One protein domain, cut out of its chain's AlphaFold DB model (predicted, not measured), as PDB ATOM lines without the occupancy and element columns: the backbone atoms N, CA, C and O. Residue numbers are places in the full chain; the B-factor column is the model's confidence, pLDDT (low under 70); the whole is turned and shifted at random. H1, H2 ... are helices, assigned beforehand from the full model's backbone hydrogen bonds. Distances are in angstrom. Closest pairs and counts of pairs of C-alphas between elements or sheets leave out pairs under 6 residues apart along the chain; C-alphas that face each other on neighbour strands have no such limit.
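This is residues 254 to 335 of the 482 residues of the protein "CCHC-type domain-containing protein" of Zymoseptoria tritici ST99CH_1A5 (UniProt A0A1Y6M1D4). There is little regular structure here: a short helix, H1, packs obliquely on a longer one, H2, in a helical hairpin, and a long winding stretch, residues 266 to 314, joins them, with residues such as Val 296 packing on H2. The printed part has 82 residues with two named helices, H1 then H2, holding 32 of them, and no named strand; the class is all helix. It is compact, with a radius of gyration of the C-alphas of 12.2 A and spans of 34 by 33 by 22 A.

H1 is residues 254 to 265, 16.5 A long, from C-alpha 254 at (146.521, 113.055, 104.405). H2 is residues 315 to 334, 28.9 A long, ending with C-alpha 334 at (136.281, 106.474, 101.028).

H1 and H2 form a hairpin and touch; their closest C-alphas, of Ala 258 and Ser 323, are 4.8 A apart. They run opposite ways at a steep tilt of 43 degrees. In both helices every O i to N i+4 pair is within hydrogen-bond range.

The C-alphas farthest apart, of Thr 268 and Ala 335, are 34.9 A apart. The printed part has no cut. The link from H1 to H2, 49 residues, is long. Mean pLDDT of the printed part is 83.8; residues 290 to 291 and 334 to 335 are under 70.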
ATOM      1  N   TRP A 254     147.279 112.330 103.378       84.44
ATOM      2  CA  TRP A 254     146.521 113.055 104.405       84.44
ATOM      3  C   TRP A 254     147.395 113.893 105.346       84.44
ATOM      4  O   TRP A 254     146.898 114.848 105.941       84.44
ATOM      5  N   TYR A 255     148.684 113.571 105.479       88.31
ATOM      6  CA  TYR A 255     149.633 114.381 106.242       88.31
ATOM      7  C   TYR A 255     149.882 115.726 105.548       88.31
ATOM      8  O   TYR A 255     149.765 116.778 106.174       88.31
ATOM      9  N   HIS A 256     150.118 115.711 104.232       87.38
ATOM     10  CA  HIS A 256     150.275 116.939 103.448       87.38
ATOM     11  C   HIS A 256     148.983 117.760 103.402       87.38
ATOM     12  O   HIS A 256     149.032 118.978 103.545       87.38
ATOM     13  N   THR A 257     147.818 117.109 103.309       86.56
ATOM     14  CA  THR A 257     146.523 117.798 103.428       86.56
ATOM     15  C   THR A 257     146.384 118.525 104.769       86.56
ATOM     16  O   THR A 257     145.940 119.671 104.803       86.56
ATOM     17  N   ALA A 258     146.797 117.893 105.873       87.25
ATOM     18  CA  ALA A 258     146.759 118.510 107.196       87.25
ATOM     19  C   ALA A 258     147.720 119.705 107.317       87.25
ATOM     20  O   ALA A 258     147.353 120.717 107.918       87.25
ATOM     21  N   LEU A 259     148.913 119.624 106.713       86.44
ATOM     22  CA  LEU A 259     149.868 120.738 106.669       86.44
ATOM     23  C   LEU A 259     149.279 121.942 105.934       86.44
ATOM     24  O   LEU A 259     149.224 123.035 106.496       86.44
ATOM     25  N   SER A 260     148.781 121.735 104.713       86.56
ATOM     26  CA  SER A 260     148.202 122.807 103.897       86.56
ATOM     27  C   SER A 260     147.009 123.473 104.582       86.56
ATOM     28  O   SER A 260     146.898 124.699 104.584       86.56
ATOM     29  N   GLU A 261     146.136 122.686 105.215       86.94
ATOM     30  CA  GLU A 261     144.977 123.210 105.942       86.94
ATOM     31  C   GLU A 261     145.390 124.033 107.169       86.94
ATOM     32  O   GLU A 261     144.813 125.086 107.442       86.94
ATOM     33  N   THR A 262     146.418 123.589 107.891       86.38
ATOM     34  CA  THR A 262     146.937 124.313 109.058       86.38
ATOM     35  C   THR A 262     147.575 125.631 108.637       86.38
ATOM     36  O   THR A 262     147.306 126.666 109.242       86.38
ATOM     37  N   GLN A 263     148.354 125.626 107.556       87.31
ATOM     38  CA  GLN A 263     148.997 126.826 107.034       87.31
ATOM     39  C   GLN A 263     147.979 127.844 106.501       87.31
ATOM     40  O   GLN A 263     148.135 129.043 106.714       87.31
ATOM     41  N   ARG A 264     146.873 127.375 105.907       86.56
ATOM     42  CA  ARG A 264     145.737 128.228 105.526       86.56
ATOM     43  C   ARG A 264     145.072 128.900 106.732       86.56
ATOM     44  O   ARG A 264     144.634 130.041 106.626       86.56
ATOM     45  N   ARG A 265     144.967 128.198 107.864       84.56
ATOM     46  CA  ARG A 265     144.337 128.713 109.094       84.56
ATOM     47  C   ARG A 265     145.219 129.691 109.862       84.56
ATOM     48  O   ARG A 265     144.688 130.546 110.563       84.56
ATOM     49  N   PHE A 266     146.536 129.582 109.713       85.06
ATOM     50  CA  PHE A 266     147.510 130.453 110.368       85.06
ATOM     51  C   PHE A 266     148.390 131.178 109.344       85.06
ATOM     52  O   PHE A 266     149.597 130.953 109.311       85.06
ATOM     53  N   PRO A 267     147.824 132.079 108.518       80.00
ATOM     54  CA  PRO A 267     148.577 132.758 107.461       80.00
ATOM     55  C   PRO A 267     149.655 133.709 108.004       80.00
ATOM     56  O   PRO A 267     150.605 134.039 107.303       80.00
ATOM     57  N   THR A 268     149.518 134.154 109.255       77.50
ATOM     58  CA  THR A 268     150.462 135.048 109.940       77.50
ATOM     59  C   THR A 268     151.638 134.313 110.585       77.50
ATOM     60  O   THR A 268     152.565 134.960 111.068       77.50
ATOM     61  N   MET A 269     151.624 132.977 110.602       76.88
ATOM     62  CA  MET A 269     152.643 132.145 111.232       76.88
ATOM     63  C   MET A 269     153.271 131.213 110.194       76.88
ATOM     64  O   MET A 269     152.575 130.533 109.444       76.88
ATOM     65  N   THR A 270     154.603 131.136 110.165       78.12
ATOM     66  CA  THR A 270     155.283 130.106 109.367       78.12
ATOM     67  C   THR A 270     155.112 128.768 110.081       78.12
ATOM     68  O   THR A 270     155.814 128.479 111.047       78.12
ATOM     69  N   VAL A 271     154.114 127.989 109.658       80.06
ATOM     70  CA  VAL A 271     153.840 126.656 110.205       80.06
ATOM     71  C   VAL A 271     154.886 125.688 109.660       80.06
ATOM     72  O   VAL A 271     154.792 125.238 108.521       80.06
ATOM     73  N   ASP A 272     155.882 125.379 110.482       81.25
ATOM     74  CA  ASP A 272     156.896 124.370 110.201       81.25
ATOM     75  C   ASP A 272     156.681 123.178 111.139       81.25
ATOM     76  O   ASP A 272     156.948 123.243 112.341       81.25
ATOM     77  N   SER A 273     156.166 122.077 110.591       81.31
ATOM     78  CA  SER A 273     155.869 120.883 111.382       81.31
ATOM     79  C   SER A 273     157.116 120.244 111.986       81.31
ATOM     80  O   SER A 273     157.005 119.601 113.031       81.31
ATOM     81  N   SER A 274     158.299 120.466 111.400       79.81
ATOM     82  CA  SER A 274     159.569 119.943 111.917       79.81
ATOM     83  C   SER A 274     159.968 120.556 113.264       79.81
ATOM     84  O   SER A 274     160.705 119.936 114.031       79.81
ATOM     85  N   GLN A 275     159.443 121.744 113.586       83.44
ATOM     86  CA  GLN A 275     159.723 122.447 114.841       83.44
ATOM     87  C   GLN A 275     158.891 121.926 116.015       83.44
ATOM     88  O   GLN A 275     159.198 122.231 117.171       83.44
ATOM     89  N   SER A 276     157.856 121.127 115.746       85.44
ATOM     90  CA  SER A 276     157.060 120.523 116.805       85.44
ATOM     91  C   SER A 276     157.864 119.463 117.558       85.44
ATOM     92  O   SER A 276     158.492 118.573 116.974       85.44
ATOM     93  N   GLN A 277     157.777 119.509 118.887       85.69
ATOM     94  CA  GLN A 277     158.291 118.446 119.757       85.69
ATOM     95  C   GLN A 277     157.423 117.183 119.692       85.69
ATOM     96  O   GLN A 277     157.816 116.125 120.189       85.69
ATOM     97  N   ASN A 278     156.234 117.268 119.088       86.38
ATOM     98  CA  ASN A 278     155.355 116.127 118.953       86.38
ATOM     99  C   ASN A 278     155.811 115.222 117.787       86.38
ATOM    100  O   ASN A 278     155.829 115.670 116.636       86.38
ATOM    101  N   PRO A 279     156.103 113.930 118.044       83.56
ATOM    102  CA  PRO A 279     156.643 113.018 117.037       83.56
ATOM    103  C   PRO A 279     155.653 112.683 115.909       83.56
ATOM    104  O   PRO A 279     156.054 112.215 114.850       83.56
ATOM    105  N   ILE A 280     154.350 112.892 116.118       87.25
ATOM    106  CA  ILE A 280     153.335 112.720 115.073       87.25
ATOM    107  C   ILE A 280     153.282 113.958 114.176       87.25
ATOM    108  O   ILE A 280     153.099 113.837 112.966       87.25
ATOM    109  N   ILE A 281     153.451 115.145 114.762       87.62
ATOM    110  CA  ILE A 281     153.409 116.409 114.022       87.62
ATOM    111  C   ILE A 281     154.652 116.550 113.157       87.62
ATOM    112  O   ILE A 281     154.517 116.780 111.962       87.62
ATOM    113  N   ASN A 282     155.845 116.317 113.702       87.62
ATOM    114  CA  ASN A 282     157.099 116.421 112.946       87.62
ATOM    115  C   ASN A 282     157.358 115.260 111.967       87.62
ATOM    116  O   ASN A 282     158.408 115.213 111.332       87.62
ATOM    117  N   GLY A 283     156.418 114.315 111.849       81.88
ATOM    118  CA  GLY A 283     156.514 113.187 110.923       81.88
ATOM    119  C   GLY A 283     157.461 112.067 111.365       81.88
ATOM    120  O   GLY A 283     157.591 111.080 110.646       81.88
ATOM    121  N   ALA A 284     158.079 112.152 112.550       82.75
ATOM    122  CA  ALA A 284     158.954 111.102 113.078       82.75
ATOM    123  C   ALA A 284     158.202 109.802 113.419       82.75
ATOM    124  O   ALA A 284     158.810 108.743 113.557       82.75
ATOM    125  N   THR A 285     156.885 109.864 113.614       82.00
ATOM    126  CA  THR A 285     156.034 108.709 113.903       82.00
ATOM    127  C   THR A 285     154.786 108.737 113.026       82.00
ATOM    128  O   THR A 285     153.980 109.665 113.146       82.00
ATOM    129  N   PRO A 286     154.544 107.697 112.206       79.94
ATOM    130  CA  PRO A 286     153.363 107.650 111.362       79.94
ATOM    131  C   PRO A 286     152.095 107.539 112.208       79.94
ATOM    132  O   PRO A 286     152.008 106.750 113.158       79.94
ATOM    133  N   TYR A 287     151.086 108.336 111.862       82.00
ATOM    134  CA  TYR A 287     149.779 108.287 112.505       82.00
ATOM    135  C   TYR A 287     148.876 107.223 111.866       82.00
ATOM    136  O   TYR A 287     148.637 107.221 110.658       82.00
ATOM    137  N   GLU A 288     148.335 106.336 112.704       80.81
ATOM    138  CA  GLU A 288     147.385 105.297 112.310       80.81
ATOM    139  C   GLU A 288     146.088 105.412 113.118       80.81
ATOM    140  O   GLU A 288     146.036 105.051 114.296       80.81
ATOM    141  N   TYR A 289     145.012 105.844 112.457       75.81
ATOM    142  CA  TYR A 289     143.684 106.022 113.051       75.81
ATOM    143  C   TYR A 289     143.136 104.788 113.795       75.81
ATOM    144  O   TYR A 289     142.404 104.928 114.769       75.81
ATOM    145  N   ARG A 290     143.463 103.565 113.349       69.50
ATOM    146  CA  ARG A 290     142.816 102.325 113.827       69.50
ATOM    147  C   ARG A 290     143.457 101.672 115.056       69.50
ATOM    148  O   ARG A 290     142.852 100.756 115.602       69.50
ATOM    149  N   ARG A 291     144.658 102.084 115.487       68.25
ATOM    150  CA  ARG A 291     145.371 101.382 116.575       68.25
ATOM    151  C   ARG A 291     145.031 101.899 117.965       68.25
ATOM    152  O   ARG A 291     144.783 101.108 118.866       68.25
ATOM    153  N   THR A 292     145.051 103.214 118.148       76.81
ATOM    154  CA  THR A 292     144.904 103.856 119.462       76.81
ATOM    155  C   THR A 292     144.337 105.261 119.291       76.81
ATOM    156  O   THR A 292     144.781 105.952 118.368       76.81
ATOM    157  N   PRO A 293     143.432 105.722 120.176       80.62
ATOM    158  CA  PRO A 293     142.941 107.093 120.124       80.62
ATOM    159  C   PRO A 293     144.112 108.066 120.284       80.62
ATOM    160  O   PRO A 293     144.974 107.868 121.143       80.62
ATOM    161  N   LEU A 294     144.160 109.079 119.423       87.25
ATOM    162  CA  LEU A 294     145.106 110.184 119.514       87.25
ATOM    163  C   LEU A 294     144.393 111.362 120.164       87.25
ATOM    164  O   LEU A 294     143.387 111.842 119.642       87.25
ATOM    165  N   CYS A 295     144.918 111.823 121.292       89.19
ATOM    166  CA  CYS A 295     144.430 113.029 121.931       89.19
ATOM    167  C   CYS A 295     144.921 114.240 121.140       89.19
ATOM    168  O   CYS A 295     146.124 114.453 121.029       89.19
ATOM    169  N   VAL A 296     144.010 115.046 120.598       88.69
ATOM    170  CA  VAL A 296     144.393 116.258 119.858       88.69
ATOM    171  C   VAL A 296     144.936 117.357 120.769       88.69
ATOM    172  O   VAL A 296     145.776 118.130 120.324       88.69
ATOM    173  N   ASN A 297     144.543 117.376 122.050       86.31
ATOM    174  CA  ASN A 297     144.961 118.400 123.014       86.31
ATOM    175  C   ASN A 297     146.444 118.302 123.377       86.31
ATOM    176  O   ASN A 297     147.112 119.324 123.458       86.31
ATOM    177  N   CYS A 298     146.960 117.091 123.596       87.00
ATOM    178  CA  CYS A 298     148.353 116.868 124.005       87.00
ATOM    179  C   CYS A 298     149.184 116.099 122.967       87.00
ATOM    180  O   CYS A 298     150.391 115.923 123.127       87.00
ATOM    181  N   GLY A 299     148.537 115.590 121.915       85.12
ATOM    182  CA  GLY A 299     149.156 114.801 120.854       85.12
ATOM    183  C   GLY A 299     149.735 113.461 121.303       85.12
ATOM    184  O   GLY A 299     150.585 112.905 120.607       85.12
ATOM    185  N   GLN A 300     149.287 112.934 122.446       85.56
ATOM    186  CA  GLN A 300     149.651 111.603 122.933       85.56
ATOM    187  C   GLN A 300     148.591 110.557 122.568       85.56
ATOM    188  O   GLN A 300     147.401 110.849 122.426       85.56
ATOM    189  N   ARG A 301     149.032 109.303 122.429       84.69
ATOM    190  CA  ARG A 301     148.158 108.152 122.159       84.69
ATOM    191  C   ARG A 301     147.589 107.576 123.459       84.69
ATOM    192  O   ARG A 301     148.237 107.631 124.498       84.69
ATOM    193  N   GLY A 302     146.413 106.956 123.379       82.12
ATOM    194  CA  GLY A 302     145.834 106.135 124.450       82.12
ATOM    195  C   GLY A 302     144.703 106.786 125.248       82.12
ATOM    196  O   GLY A 302     144.103 106.108 126.076       82.12
ATOM    197  N   HIS A 303     144.364 108.048 124.981       83.62
ATOM    198  CA  HIS A 303     143.227 108.723 125.609       83.62
ATOM    199  C   HIS A 303     142.532 109.697 124.649       83.62
ATOM    200  O   HIS A 303     143.078 110.069 123.609       83.62
ATOM    201  N   LEU A 304     141.303 110.075 124.999       84.12
ATOM    202  CA  LEU A 304     140.514 111.092 124.303       84.12
ATOM    203  C   LEU A 304     140.705 112.466 124.968       84.12
ATOM    204  O   LEU A 304     141.089 112.513 126.138       84.12
ATOM    205  N   PRO A 305     140.397 113.573 124.266       82.25
ATOM    206  CA  PRO A 305     140.524 114.932 124.801       82.25
ATOM    207  C   PRO A 305     139.863 115.144 126.172       82.25
ATOM    208  O   PRO A 305     140.421 115.843 127.008       82.25
ATOM    209  N   GLU A 306     138.731 114.483 126.430       80.12
ATOM    210  CA  GLU A 306     137.969 114.560 127.690       80.12
ATOM    211  C   GLU A 306     138.725 114.015 128.913       80.12
ATOM    212  O   GLU A 306     138.470 114.427 130.039       80.12
ATOM    213  N   ALA A 307     139.669 113.095 128.699       80.69
ATOM    214  CA  ALA A 307     140.480 112.482 129.751       80.69
ATOM    215  C   ALA A 307     141.918 113.037 129.784       80.69
ATOM    216  O   ALA A 307     142.797 112.454 130.418       80.69
ATOM    217  N   CYS A 308     142.184 114.130 129.061       86.44
ATOM    218  CA  CYS A 308     143.519 114.698 128.931       86.44
ATOM    219  C   CYS A 308     143.897 115.526 130.164       86.44
ATOM    220  O   CYS A 308     143.288 116.554 130.443       86.44
ATOM    221  N   THR A 309     144.959 115.117 130.858       84.06
ATOM    222  CA  THR A 309     145.554 115.857 131.989       84.06
ATOM    223  C   THR A 309     146.901 116.496 131.648       84.06
ATOM    224  O   THR A 309     147.517 117.144 132.491       84.06
ATOM    225  N   SER A 310     147.391 116.298 130.422       84.06
ATOM    226  CA  SER A 310     148.672 116.835 129.956       84.06
ATOM    227  C   SER A 310     148.574 118.306 129.554       84.06
ATOM    228  O   SER A 310     147.495 118.804 129.231       84.06
ATOM    229  N   THR A 311     149.725 118.981 129.521       83.81
ATOM    230  CA  THR A 311     149.842 120.351 129.012       83.81
ATOM    231  C   THR A 311     149.294 120.437 127.583       83.81
ATOM    232  O   THR A 311     149.668 119.605 126.748       83.81
ATOM    233  N   PRO A 312     148.412 121.409 127.290       83.62
ATOM    234  CA  PRO A 312     147.874 121.587 125.952       83.62
ATOM    235  C   PRO A 312     148.973 122.027 124.979       83.62
ATOM    236  O   PRO A 312     149.858 122.810 125.330       83.62
ATOM    237  N   LEU A 313     148.904 121.510 123.754       88.44
ATOM    238  CA  LEU A 313     149.783 121.884 122.650       88.44
ATOM    239  C   LEU A 313     149.535 123.323 122.197       88.44
ATOM    240  O   LEU A 313     148.501 123.927 122.500       88.44
ATOM    241  N   GLN A 314     150.473 123.868 121.417       88.19
ATOM    242  CA  GLN A 314     150.254 125.164 120.793       88.19
ATOM    243  C   GLN A 314     149.042 125.118 119.859       88.19
ATOM    244  O   GLN A 314     148.683 124.084 119.294       88.19
ATOM    245  N   HIS A 315     148.400 126.268 119.669       87.75
ATOM    246  CA  HIS A 315     147.141 126.333 118.934       87.75
ATOM    247  C   HIS A 315     147.257 125.816 117.484       87.75
ATOM    248  O   HIS A 315     146.355 125.135 116.987       87.75
ATOM    249  N   TRP A 316     148.398 126.057 116.829       89.06
ATOM    250  CA  TRP A 316     148.669 125.534 115.488       89.06
ATOM    251  C   TRP A 316     148.897 124.014 115.482       89.06
ATOM    252  O   TRP A 316     148.392 123.333 114.592       89.06
ATOM    253  N   GLU A 317     149.579 123.467 116.492       90.25
ATOM    254  CA  GLU A 317     149.815 122.026 116.657       90.25
ATOM    255  C   GLU A 317     148.497 121.280 116.880       90.25
ATOM    256  O   GLU A 317     148.242 120.241 116.271       90.25
ATOM    257  N   HIS A 318     147.621 121.856 117.701       91.06
ATOM    258  CA  HIS A 318     146.276 121.346 117.929       91.06
ATOM    259  C   HIS A 318     145.457 121.311 116.627       91.06
ATOM    260  O   HIS A 318     144.852 120.293 116.284       91.06
ATOM    261  N   SER A 319     145.475 122.406 115.860       88.81
ATOM    262  CA  SER A 319     144.786 122.489 114.565       88.81
ATOM    263  C   SER A 319     145.346 121.495 113.540       88.81
ATOM    264  O   SER A 319     144.580 120.878 112.792       88.81
ATOM    265  N   PHE A 320     146.665 121.283 113.546       91.75
ATOM    266  CA  PHE A 320     147.325 120.290 112.708       91.75
ATOM    267  C   PHE A 320     146.871 118.874 113.041       91.75
ATOM    268  O   PHE A 320     146.413 118.151 112.155       91.75
ATOM    269  N   LEU A 321     146.931 118.482 114.317       91.38
ATOM    270  CA  LEU A 321     146.496 117.156 114.749       91.38
ATOM    271  C   LEU A 321     145.022 116.922 114.439       91.38
ATOM    272  O   LEU A 321     144.656 115.840 113.981       91.38
ATOM    273  N   TRP A 322     144.175 117.932 114.624       90.75
ATOM    274  CA  TRP A 322     142.767 117.803 114.283       90.75
ATOM    275  C   TRP A 322     142.539 117.595 112.783       90.75
ATOM    276  O   TRP A 322     141.772 116.711 112.382       90.75
ATOM    277  N   SER A 323     143.255 118.349 111.949       90.56
ATOM    278  CA  SER A 323     143.216 118.204 110.492       90.56
ATOM    279  C   SER A 323     143.744 116.835 110.053       90.56
ATOM    280  O   SER A 323     143.137 116.189 109.201       90.56
ATOM    281  N   LEU A 324     144.800 116.333 110.701       90.44
ATOM    282  CA  LEU A 324     145.394 115.020 110.450       90.44
ATOM    283  C   LEU A 324     144.422 113.874 110.773       90.44
ATOM    284  O   LEU A 324     144.210 112.988 109.942       90.44
ATOM    285  N   VAL A 325     143.791 113.907 111.953       89.00
ATOM    286  CA  VAL A 325     142.790 112.906 112.362       89.00
ATOM    287  C   VAL A 325     141.586 112.933 111.424       89.00
ATOM    288  O   VAL A 325     141.109 111.881 110.992       89.00
ATOM    289  N   THR A 326     141.112 114.126 111.068       88.38
ATOM    290  CA  THR A 326     139.943 114.301 110.198       88.38
ATOM    291  C   THR A 326     140.215 113.803 108.779       88.38
ATOM    292  O   THR A 326     139.422 113.021 108.251       88.38
ATOM    293  N   ALA A 327     141.351 114.178 108.186       86.12
ATOM    294  CA  ALA A 327     141.735 113.763 106.840       86.12
ATOM    295  C   ALA A 327     141.915 112.239 106.744       86.12
ATOM    296  O   ALA A 327     141.393 111.607 105.825       86.12
ATOM    297  N   GLN A 328     142.564 111.610 107.733       85.75
ATOM    298  CA  GLN A 328     142.706 110.152 107.739       85.75
ATOM    299  C   GLN A 328     141.362 109.440 107.972       85.75
ATOM    300  O   GLN A 328     141.098 108.391 107.378       85.75
ATOM    301  N   ARG A 329     140.475 110.006 108.802       84.94
ATOM    302  CA  ARG A 329     139.120 109.475 109.017       84.94
ATOM    303  C   ARG A 329     138.282 109.527 107.737       84.94
ATOM    304  O   ARG A 329     137.526 108.592 107.487       84.94
ATOM    305  N   GLN A 330     138.399 110.592 106.949       83.31
ATOM    306  CA  GLN A 330     137.730 110.717 105.650       83.31
ATOM    307  C   GLN A 330     138.299 109.719 104.637       83.31
ATOM    308  O   GLN A 330     137.535 108.980 104.024       83.31
ATOM    309  N   HIS A 331     139.627 109.606 104.544       81.31
ATOM    310  CA  HIS A 331     140.288 108.626 103.678       81.31
ATOM    311  C   HIS A 331     139.868 107.180 104.001       81.31
ATOM    312  O   HIS A 331     139.601 106.374 103.115       81.31
ATOM    313  N   ASN A 332     139.743 106.839 105.285       80.31
ATOM    314  CA  ASN A 332     139.280 105.516 105.709       80.31
ATOM    315  C   ASN A 332     137.790 105.251 105.427       80.31
ATOM    316  O   ASN A 332     137.389 104.090 105.456       80.31
ATOM    317  N   GLN A 333     136.975 106.287 105.202       75.25
ATOM    318  CA  GLN A 333     135.568 106.149 104.802       75.25
ATOM    319  C   GLN A 333     135.413 105.967 103.290       75.25
ATOM    320  O   GLN A 333     134.475 105.308 102.855       75.25
ATOM    321  N   THR A 334     136.318 106.543 102.496       68.31
ATOM    322  CA  THR A 334     136.281 106.474 101.028       68.31
ATOM    323  C   THR A 334     137.065 105.294 100.454       68.31
ATOM    324  O   THR A 334     136.844 104.928  99.301       68.31
ATOM    325  N   ALA A 335     137.950 104.664 101.233       55.47
ATOM    326  CA  ALA A 335     138.675 103.475 100.804       55.47
ATOM    327  C   ALA A 335     137.725 102.260 100.672       55.47
ATOM    328  O   ALA A 335     137.134 101.843 101.674       55.47
TER     329      ALA A 335